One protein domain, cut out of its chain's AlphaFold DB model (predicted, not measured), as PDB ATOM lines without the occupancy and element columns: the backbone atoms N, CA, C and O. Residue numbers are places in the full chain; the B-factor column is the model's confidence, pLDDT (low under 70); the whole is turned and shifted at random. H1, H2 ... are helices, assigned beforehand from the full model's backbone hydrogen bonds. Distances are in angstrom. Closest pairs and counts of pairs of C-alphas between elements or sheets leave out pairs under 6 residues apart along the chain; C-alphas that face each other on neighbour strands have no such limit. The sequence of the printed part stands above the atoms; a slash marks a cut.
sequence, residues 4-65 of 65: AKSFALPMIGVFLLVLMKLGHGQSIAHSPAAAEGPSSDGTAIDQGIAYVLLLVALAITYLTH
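What this domain is: This is residues 4 to 65 of the 65 residues of the protein "Arabinogalactan peptide, AGP" of Parasponia andersonii (UniProt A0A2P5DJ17). Two long straight helices, H1 and then H2, run side by side in opposite ways like the legs of a narrow U, with a gap between them for most of their length. A long loop, residues 24 to 42, runs on beyond the helices and turns back, making the far end of the U. The printed part has 62 residues, with two named helices and no named strand; its class is all helix. It is extended, with a radius of gyration of the C-alphas of 17.3 A, a rod spanning 57 by 20 by 6 A.

Where its parts are: H1 is residues 4 to 23, 29.2 A long, with C-alpha 4 at (265.361, 188.416, 223.780). H2 is residues 43 to 64, 31.5 A long, with C-alpha 64 at (260.556, 196.731, 222.186).

How they stand to each other: H1 and H2 are close but not clearly touching, with 1 pair of C-alphas within 8 A, those of Ala 4 and Leu 63, 7.0 A apart. Their centres are 13.8 A apart. They run opposite ways at a shallow tilt of 7 degrees. Every O i to N i+4 pair is within hydrogen-bond range in H2, and 14 of 16 in H1.

The domain as a whole: The two C-alphas farthest apart are those of Ala 33 and His 65, 57.6 A. The printed part has no cut. The link from H1 to H2, 19 residues, is long. Mean pLDDT of the printed part is 76.3; residues 4 to 7 and 22 to 38 are under 70.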
ATOM      1  N   ALA A   4     266.274 188.448 224.935       58.12
ATOM      2  CA  ALA A   4     265.361 188.416 223.780       58.12
ATOM      3  C   ALA A   4     265.781 187.391 222.705       58.12
ATOM      4  O   ALA A   4     264.951 186.713 222.103       58.12
ATOM      5  N   LYS A   5     267.095 187.222 222.510       59.28
ATOM      6  CA  LYS A   5     267.667 186.243 221.574       59.28
ATOM      7  C   LYS A   5     267.418 184.798 222.022       59.28
ATOM      8  O   LYS A   5     267.270 183.922 221.178       59.28
ATOM      9  N   SER A   6     267.345 184.563 223.335       66.31
ATOM     10  CA  SER A   6     267.114 183.235 223.914       66.31
ATOM     11  C   SER A   6     265.682 182.740 223.707       66.31
ATOM     12  O   SER A   6     265.477 181.535 223.616       66.31
ATOM     13  N   PHE A   7     264.700 183.645 223.617       65.56
ATOM     14  CA  PHE A   7     263.294 183.286 223.391       65.56
ATOM     15  C   PHE A   7     262.939 183.173 221.900       65.56
ATOM     16  O   PHE A   7     262.062 182.403 221.521       65.56
ATOM     17  N   ALA A   8     263.667 183.880 221.031       71.00
ATOM     18  CA  ALA A   8     263.477 183.790 219.584       71.00
ATOM     19  C   ALA A   8     263.749 182.375 219.039       71.00
ATOM     20  O   ALA A   8     263.017 181.892 218.179       71.00
ATOM     21  N   LEU A   9     264.769 181.686 219.563       76.19
ATOM     22  CA  LEU A   9     265.172 180.357 219.095       76.19
ATOM     23  C   LEU A   9     264.084 179.271 219.267       76.19
ATOM     24  O   LEU A   9     263.771 178.606 218.276       76.19
ATOM     25  N   PRO A  10     263.453 179.085 220.448       79.88
ATOM     26  CA  PRO A  10     262.353 178.130 220.588       79.88
ATOM     27  C   PRO A  10     261.113 178.542 219.784       79.88
ATOM     28  O   PRO A  10     260.440 177.676 219.231       79.88
ATOM     29  N   MET A  11     260.833 179.844 219.651       78.06
ATOM     30  CA  MET A  11     259.681 180.340 218.888       78.06
ATOM     31  C   MET A  11     259.799 180.012 217.391       78.06
ATOM     32  O   MET A  11     258.839 179.549 216.776       78.06
ATOM     33  N   ILE A  12     261.002 180.163 216.825       82.25
ATOM     34  CA  ILE A  12     261.318 179.752 215.449       82.25
ATOM     35  C   ILE A  12     261.175 178.232 215.293       82.25
ATOM     36  O   ILE A  12     260.596 177.769 214.311       82.25
ATOM     37  N   GLY A  13     261.652 177.448 216.267       85.06
ATOM     38  CA  GLY A  13     261.517 175.988 216.254       85.06
ATOM     39  C   GLY A  13     260.059 175.515 216.236       85.06
ATOM     40  O   GLY A  13     259.701 174.651 215.437       85.06
ATOM     41  N   VAL A  14     259.200 176.120 217.063       84.19
ATOM     42  CA  VAL A  14     257.755 175.827 217.087       84.19
ATOM     43  C   VAL A  14     257.095 176.220 215.765       84.19
ATOM     44  O   VAL A  14     256.325 175.437 215.210       84.19
ATOM     45  N   PHE A  15     257.426 177.392 215.224       82.94
ATOM     46  CA  PHE A  15     256.882 177.858 213.948       82.94
ATOM     47  C   PHE A  15     257.236 176.917 212.784       82.94
ATOM     48  O   PHE A  15     256.361 176.531 212.006       82.94
ATOM     49  N   LEU A  16     258.494 176.470 212.704       83.31
ATOM     50  CA  LEU A  16     258.947 175.506 211.696       83.31
ATOM     51  C   LEU A  16     258.267 174.136 211.848       83.31
ATOM     52  O   LEU A  16     257.907 173.517 210.845       83.31
ATOM     53  N   LEU A  17     258.040 173.674 213.082       84.69
ATOM     54  CA  LEU A  17     257.322 172.424 213.351       84.69
ATOM     55  C   LEU A  17     255.865 172.486 212.865       84.69
ATOM     56  O   LEU A  17     255.385 171.536 212.241       84.69
ATOM     57  N   VAL A  18     255.177 173.603 213.119       82.12
ATOM     58  CA  VAL A  18     253.797 173.835 212.657       82.12
ATOM     59  C   VAL A  18     253.731 173.842 211.127       82.12
ATOM     60  O   VAL A  18     252.896 173.140 210.558       82.12
ATOM     61  N   LEU A  19     254.650 174.547 210.456       80.06
ATOM     62  CA  LEU A  19     254.763 174.558 208.991       80.06
ATOM     63  C   LEU A  19     254.971 173.152 208.410       80.06
ATOM     64  O   LEU A  19     254.290 172.771 207.456       80.06
ATOM     65  N   MET A  20     255.862 172.351 209.007       78.94
ATOM     66  CA  MET A  20     256.086 170.971 208.562       78.94
ATOM     67  C   MET A  20     254.827 170.111 208.693       78.94
ATOM     68  O   MET A  20     254.563 169.281 207.823       78.94
ATOM     69  N   LYS A  21     254.050 170.281 209.769       74.25
ATOM     70  CA  LYS A  21     252.820 169.511 209.993       74.25
ATOM     71  C   LYS A  21     251.690 169.932 209.061       74.25
ATOM     72  O   LYS A  21     250.971 169.058 208.583       74.25
ATOM     73  N   LEU A  22     251.581 171.221 208.745       69.25
ATOM     74  CA  LEU A  22     250.576 171.726 207.812       69.25
ATOM     75  C   LEU A  22     250.818 171.221 206.377       69.25
ATOM     76  O   LEU A  22     249.870 170.856 205.688       69.25
ATOM     77  N   GLY A  23     252.083 171.097 205.955       63.88
ATOM     78  CA  GLY A  23     252.440 170.585 204.623       63.88
ATOM     79  C   GLY A  23     252.158 169.090 204.395       63.88
ATOM     80  O   GLY A  23     252.001 168.669 203.254       63.88
ATOM     81  N   HIS A  24     252.048 168.279 205.455       62.00
ATOM     82  CA  HIS A  24     251.781 166.833 205.342       62.00
ATOM     83  C   HIS A  24     250.284 166.480 205.216       62.00
ATOM     84  O   HIS A  24     249.948 165.305 205.078       62.00
ATOM     85  N   GLY A  25     249.379 167.464 205.266       56.34
ATOM     86  CA  GLY A  25     247.929 167.237 205.301       56.34
ATOM     87  C   GLY A  25     247.249 166.981 203.950       56.34
ATOM     88  O   GLY A  25     246.064 166.666 203.934       56.34
ATOM     89  N   GLN A  26     247.951 167.094 202.817       58.03
ATOM     90  CA  GLN A  26     247.332 166.987 201.487       58.03
ATOM     91  C   GLN A  26     247.642 165.659 200.786       58.03
ATOM     92  O   GLN A  26     248.143 165.632 199.664       58.03
ATOM     93  N   SER A  27     247.318 164.530 201.422       56.31
ATOM     94  CA  SER A  27     247.156 163.278 200.672       56.31
ATOM     95  C   SER A  27     245.778 163.300 200.009       56.31
ATOM     96  O   SER A  27     244.785 162.858 200.584       56.31
ATOM     97  N   ILE A  28     245.694 163.888 198.813       60.44
ATOM     98  CA  ILE A  28     244.501 163.773 197.969       60.44
ATOM     99  C   ILE A  28     244.474 162.332 197.453       60.44
ATOM    100  O   ILE A  28     245.098 162.005 196.444       60.44
ATOM    101  N   ALA A  29     243.788 161.445 198.171       58.72
ATOM    102  CA  ALA A  29     243.459 160.128 197.650       58.72
ATOM    103  C   ALA A  29     242.488 160.324 196.475       58.72
ATOM    104  O   ALA A  29     241.345 160.742 196.657       58.72
ATOM    105  N   HIS A  30     242.967 160.076 195.257       55.41
ATOM    106  CA  HIS A  30     242.172 160.178 194.039       55.41
ATOM    107  C   HIS A  30     241.183 159.000 194.002       55.41
ATOM    108  O   HIS A  30     241.505 157.920 193.511       55.41
ATOM    109  N   SER A  31     240.004 159.173 194.605       55.91
ATOM    110  CA  SER A  31     238.920 158.188 194.548       55.91
ATOM    111  C   SER A  31     238.075 158.422 193.290       55.91
ATOM    112  O   SER A  31     237.621 159.549 193.073       55.91
ATOM    113  N   PRO A  32     237.841 157.403 192.444       60.03
ATOM    114  CA  PRO A  32     237.039 157.555 191.243       60.03
ATOM    115  C   PRO A  32     235.548 157.437 191.587       60.03
ATOM    116  O   PRO A  32     234.954 156.378 191.433       60.03
ATOM    117  N   ALA A  33     234.940 158.525 192.060       55.06
ATOM    118  CA  ALA A  33     233.508 158.799 191.917       55.06
ATOM    119  C   ALA A  33     233.234 160.256 192.304       55.06
ATOM    120  O   ALA A  33     233.568 160.689 193.403       55.06
ATOM    121  N   ALA A  34     232.628 161.012 191.390       64.12
ATOM    122  CA  ALA A  34     232.196 162.381 191.617       64.12
ATOM    123  C   ALA A  34     231.109 162.436 192.706       64.12
ATOM    124  O   ALA A  34     229.931 162.216 192.442       64.12
ATOM    125  N   ALA A  35     231.517 162.738 193.928       59.31
ATOM    126  CA  ALA A  35     230.694 163.354 194.955       59.31
ATOM    127  C   ALA A  35     231.575 164.440 195.568       59.31
ATOM    128  O   ALA A  35     232.753 164.182 195.814       59.31
ATOM    129  N   GLU A  36     231.038 165.653 195.685       65.25
ATOM    130  CA  GLU A  36     231.759 166.879 196.034       65.25
ATOM    131  C   GLU A  36     232.853 166.614 197.074       65.25
ATOM    132  O   GLU A  36     232.581 166.270 198.225       65.25
ATOM    133  N   GLY A  37     234.111 166.688 196.624       65.12
ATOM    134  CA  GLY A  37     235.254 166.532 197.512       65.12
ATOM    135  C   GLY A  37     235.192 167.585 198.621       65.12
ATOM    136  O   GLY A  37     234.552 168.621 198.434       65.12
ATOM    137  N   PRO A  38     235.841 167.352 199.773       69.19
ATOM    138  CA  PRO A  38     235.861 168.324 200.860       69.19
ATOM    139  C   PRO A  38     236.292 169.702 200.334       69.19
ATOM    140  O   PRO A  38     237.437 169.889 199.921       69.19
ATOM    141  N   SER A  39     235.353 170.651 200.316       70.06
ATOM    142  CA  SER A  39     235.609 172.036 199.927       70.06
ATOM    143  C   SER A  39     236.263 172.756 201.101       70.06
ATOM    144  O   SER A  39     235.712 172.790 202.202       70.06
ATOM    145  N   SER A  40     237.461 173.292 200.884       73.38
ATOM    146  CA  SER A  40     238.116 174.202 201.820       73.38
ATOM    147  C   SER A  40     237.810 175.625 201.368       73.38
ATOM    148  O   SER A  40     238.228 176.030 200.287       73.38
ATOM    149  N   ASP A  41     237.078 176.380 202.182       78.31
ATOM    150  CA  ASP A  41     236.703 177.775 201.917       78.31
ATOM    151  C   ASP A  41     237.824 178.782 202.250       78.31
ATOM    152  O   ASP A  41     237.633 179.985 202.126       78.31
ATOM    153  N   GLY A  42     238.998 178.305 202.681       83.44
ATOM    154  CA  GLY A  42     240.166 179.133 203.009       83.44
ATOM    155  C   GLY A  42     240.078 179.890 204.341       83.44
ATOM    156  O   GLY A  42     241.117 180.218 204.913       83.44
ATOM    157  N   THR A  43     238.879 180.066 204.907       86.81
ATOM    158  CA  THR A  43     238.620 180.853 206.128       86.81
ATOM    159  C   THR A  43     239.497 180.438 207.310       86.81
ATOM    160  O   THR A  43     240.038 181.281 208.026       86.81
ATOM    161  N   ALA A  44     239.678 179.131 207.523       83.69
ATOM    162  CA  ALA A  44     240.489 178.618 208.627       83.69
ATOM    163  C   ALA A  44     241.982 178.983 208.493       83.69
ATOM    164  O   ALA A  44     242.657 179.205 209.501       83.69
ATOM    165  N   ILE A  45     242.496 179.067 207.260       85.75
ATOM    166  CA  ILE A  45     243.874 179.491 206.984       85.75
ATOM    167  C   ILE A  45     244.002 180.992 207.236       85.75
ATOM    168  O   ILE A  45     244.908 181.406 207.961       85.75
ATOM    169  N   ASP A  46     243.067 181.788 206.719       89.50
ATOM    170  CA  ASP A  46     243.051 183.240 206.910       89.50
ATOM    171  C   ASP A  46     242.982 183.610 208.399       89.50
ATOM    172  O   ASP A  46     243.751 184.445 208.884       89.50
ATOM    173  N   GLN A  47     242.129 182.926 209.165       88.06
ATOM    174  CA  GLN A  47     242.017 183.106 210.612       88.06
ATOM    175  C   GLN A  47     243.294 182.665 211.348       88.06
ATOM    176  O   GLN A  47     243.733 183.332 212.289       88.06
ATOM    177  N   GLY A  48     243.922 181.570 210.912       87.50
ATOM    178  CA  GLY A  48     245.219 181.134 211.430       87.50
ATOM    179  C   GLY A  48     246.309 182.191 211.227       87.50
ATOM    180  O   GLY A  48     247.015 182.537 212.177       87.50
ATOM    181  N   ILE A  49     246.409 182.757 210.019       88.31
ATOM    182  CA  ILE A  49     247.345 183.846 209.705       88.31
ATOM    183  C   ILE A  49     247.045 185.066 210.581       88.31
ATOM    184  O   ILE A  49     247.969 185.626 211.170       88.31
ATOM    185  N   ALA A  50     245.772 185.443 210.735       94.25
ATOM    186  CA  ALA A  50     245.372 186.563 211.585       94.25
ATOM    187  C   ALA A  50     245.842 186.390 213.043       94.25
ATOM    188  O   ALA A  50     246.414 187.319 213.616       94.25
ATOM    189  N   TYR A  51     245.679 185.201 213.634       89.25
ATOM    190  CA  TYR A  51     246.163 184.932 214.994       89.25
ATOM    191  C   TYR A  51     247.690 184.914 215.104       89.25
ATOM    192  O   TYR A  51     248.235 185.397 216.098       89.25
ATOM    193  N   VAL A  52     248.400 184.401 214.096       89.38
ATOM    194  CA  VAL A  52     249.870 184.455 214.072       89.38
ATOM    195  C   VAL A  52     250.346 185.904 214.004       89.38
ATOM    196  O   VAL A  52     251.217 186.291 214.781       89.38
ATOM    197  N   LEU A  53     249.750 186.725 213.137       90.62
ATOM    198  CA  LEU A  53     250.074 188.149 213.038       90.62
ATOM    199  C   LEU A  53     249.777 188.892 214.348       90.62
ATOM    200  O   LEU A  53     250.595 189.706 214.774       90.62
ATOM    201  N   LEU A  54     248.669 188.570 215.026       94.00
ATOM    202  CA  LEU A  54     248.351 189.097 216.358       94.00
ATOM    203  C   LEU A  54     249.445 188.752 217.380       94.00
ATOM    204  O   LEU A  54     249.904 189.633 218.107       94.00
ATOM    205  N   LEU A  55     249.887 187.490 217.433       87.75
ATOM    206  CA  LEU A  55     250.948 187.058 218.350       87.75
ATOM    207  C   LEU A  55     252.295 187.709 218.026       87.75
ATOM    208  O   LEU A  55     253.009 188.106 218.945       87.75
ATOM    209  N   VAL A  56     252.635 187.853 216.743       89.88
ATOM    210  CA  VAL A  56     253.847 188.561 216.307       89.88
ATOM    211  C   VAL A  56     253.792 190.025 216.737       89.88
ATOM    212  O   VAL A  56     254.766 190.519 217.302       89.88
ATOM    213  N   ALA A  57     252.661 190.706 216.534       93.62
ATOM    214  CA  ALA A  57     252.481 192.089 216.965       93.62
ATOM    215  C   ALA A  57     252.639 192.227 218.485       93.62
ATOM    216  O   ALA A  57     253.423 193.055 218.945       93.62
ATOM    217  N   LEU A  58     251.971 191.364 219.256       91.62
ATOM    218  CA  LEU A  58     252.069 191.345 220.715       91.62
ATOM    219  C   LEU A  58     253.511 191.104 221.192       91.62
ATOM    220  O   LEU A  58     253.986 191.792 222.098       91.62
ATOM    221  N   ALA A  59     254.219 190.164 220.560       86.00
ATOM    222  CA  ALA A  59     255.616 189.884 220.857       86.00
ATOM    223  C   ALA A  59     256.504 191.097 220.560       86.00
ATOM    224  O   ALA A  59     257.295 191.475 221.421       86.00
ATOM    225  N   ILE A  60     256.359 191.732 219.388       89.31
ATOM    226  CA  ILE A  60     257.112 192.942 219.025       89.31
ATOM    227  C   ILE A  60     256.897 194.019 220.083       89.31
ATOM    228  O   ILE A  60     257.881 194.513 220.625       89.31
ATOM    229  N   THR A  61     255.644 194.333 220.429       93.00
ATOM    230  CA  THR A  61     255.350 195.359 221.436       93.00
ATOM    231  C   THR A  61     256.048 195.048 222.755       93.00
ATOM    232  O   THR A  61     256.748 195.910 223.266       93.00
ATOM    233  N   TYR A  62     255.958 193.819 223.265       83.12
ATOM    234  CA  TYR A  62     256.587 193.442 224.536       83.12
ATOM    235  C   TYR A  62     258.126 193.402 224.485       83.12
ATOM    236  O   TYR A  62     258.789 193.644 225.486       83.12
ATOM    237  N   LEU A  63     258.709 193.082 223.328       82.00
ATOM    238  CA  LEU A  63     260.162 193.006 223.134       82.00
ATOM    239  C   LEU A  63     260.811 194.385 222.956       82.00
ATOM    240  O   LEU A  63     262.014 194.514 223.189       82.00
ATOM    241  N   THR A  64     260.051 195.379 222.488       87.38
ATOM    242  CA  THR A  64     260.556 196.731 222.186       87.38
ATOM    243  C   THR A  64     260.150 197.800 223.196       87.38
ATOM    244  O   THR A  64     260.626 198.928 223.079       87.38
ATOM    245  N   HIS A  65     259.258 197.474 224.128       70.19
ATOM    246  CA  HIS A  65     258.840 198.356 225.217       70.19
ATOM    247  C   HIS A  65     259.787 198.223 226.412       70.19
ATOM    248  O   HIS A  65     260.113 199.271 227.009       70.19
TER     249      HIS A  65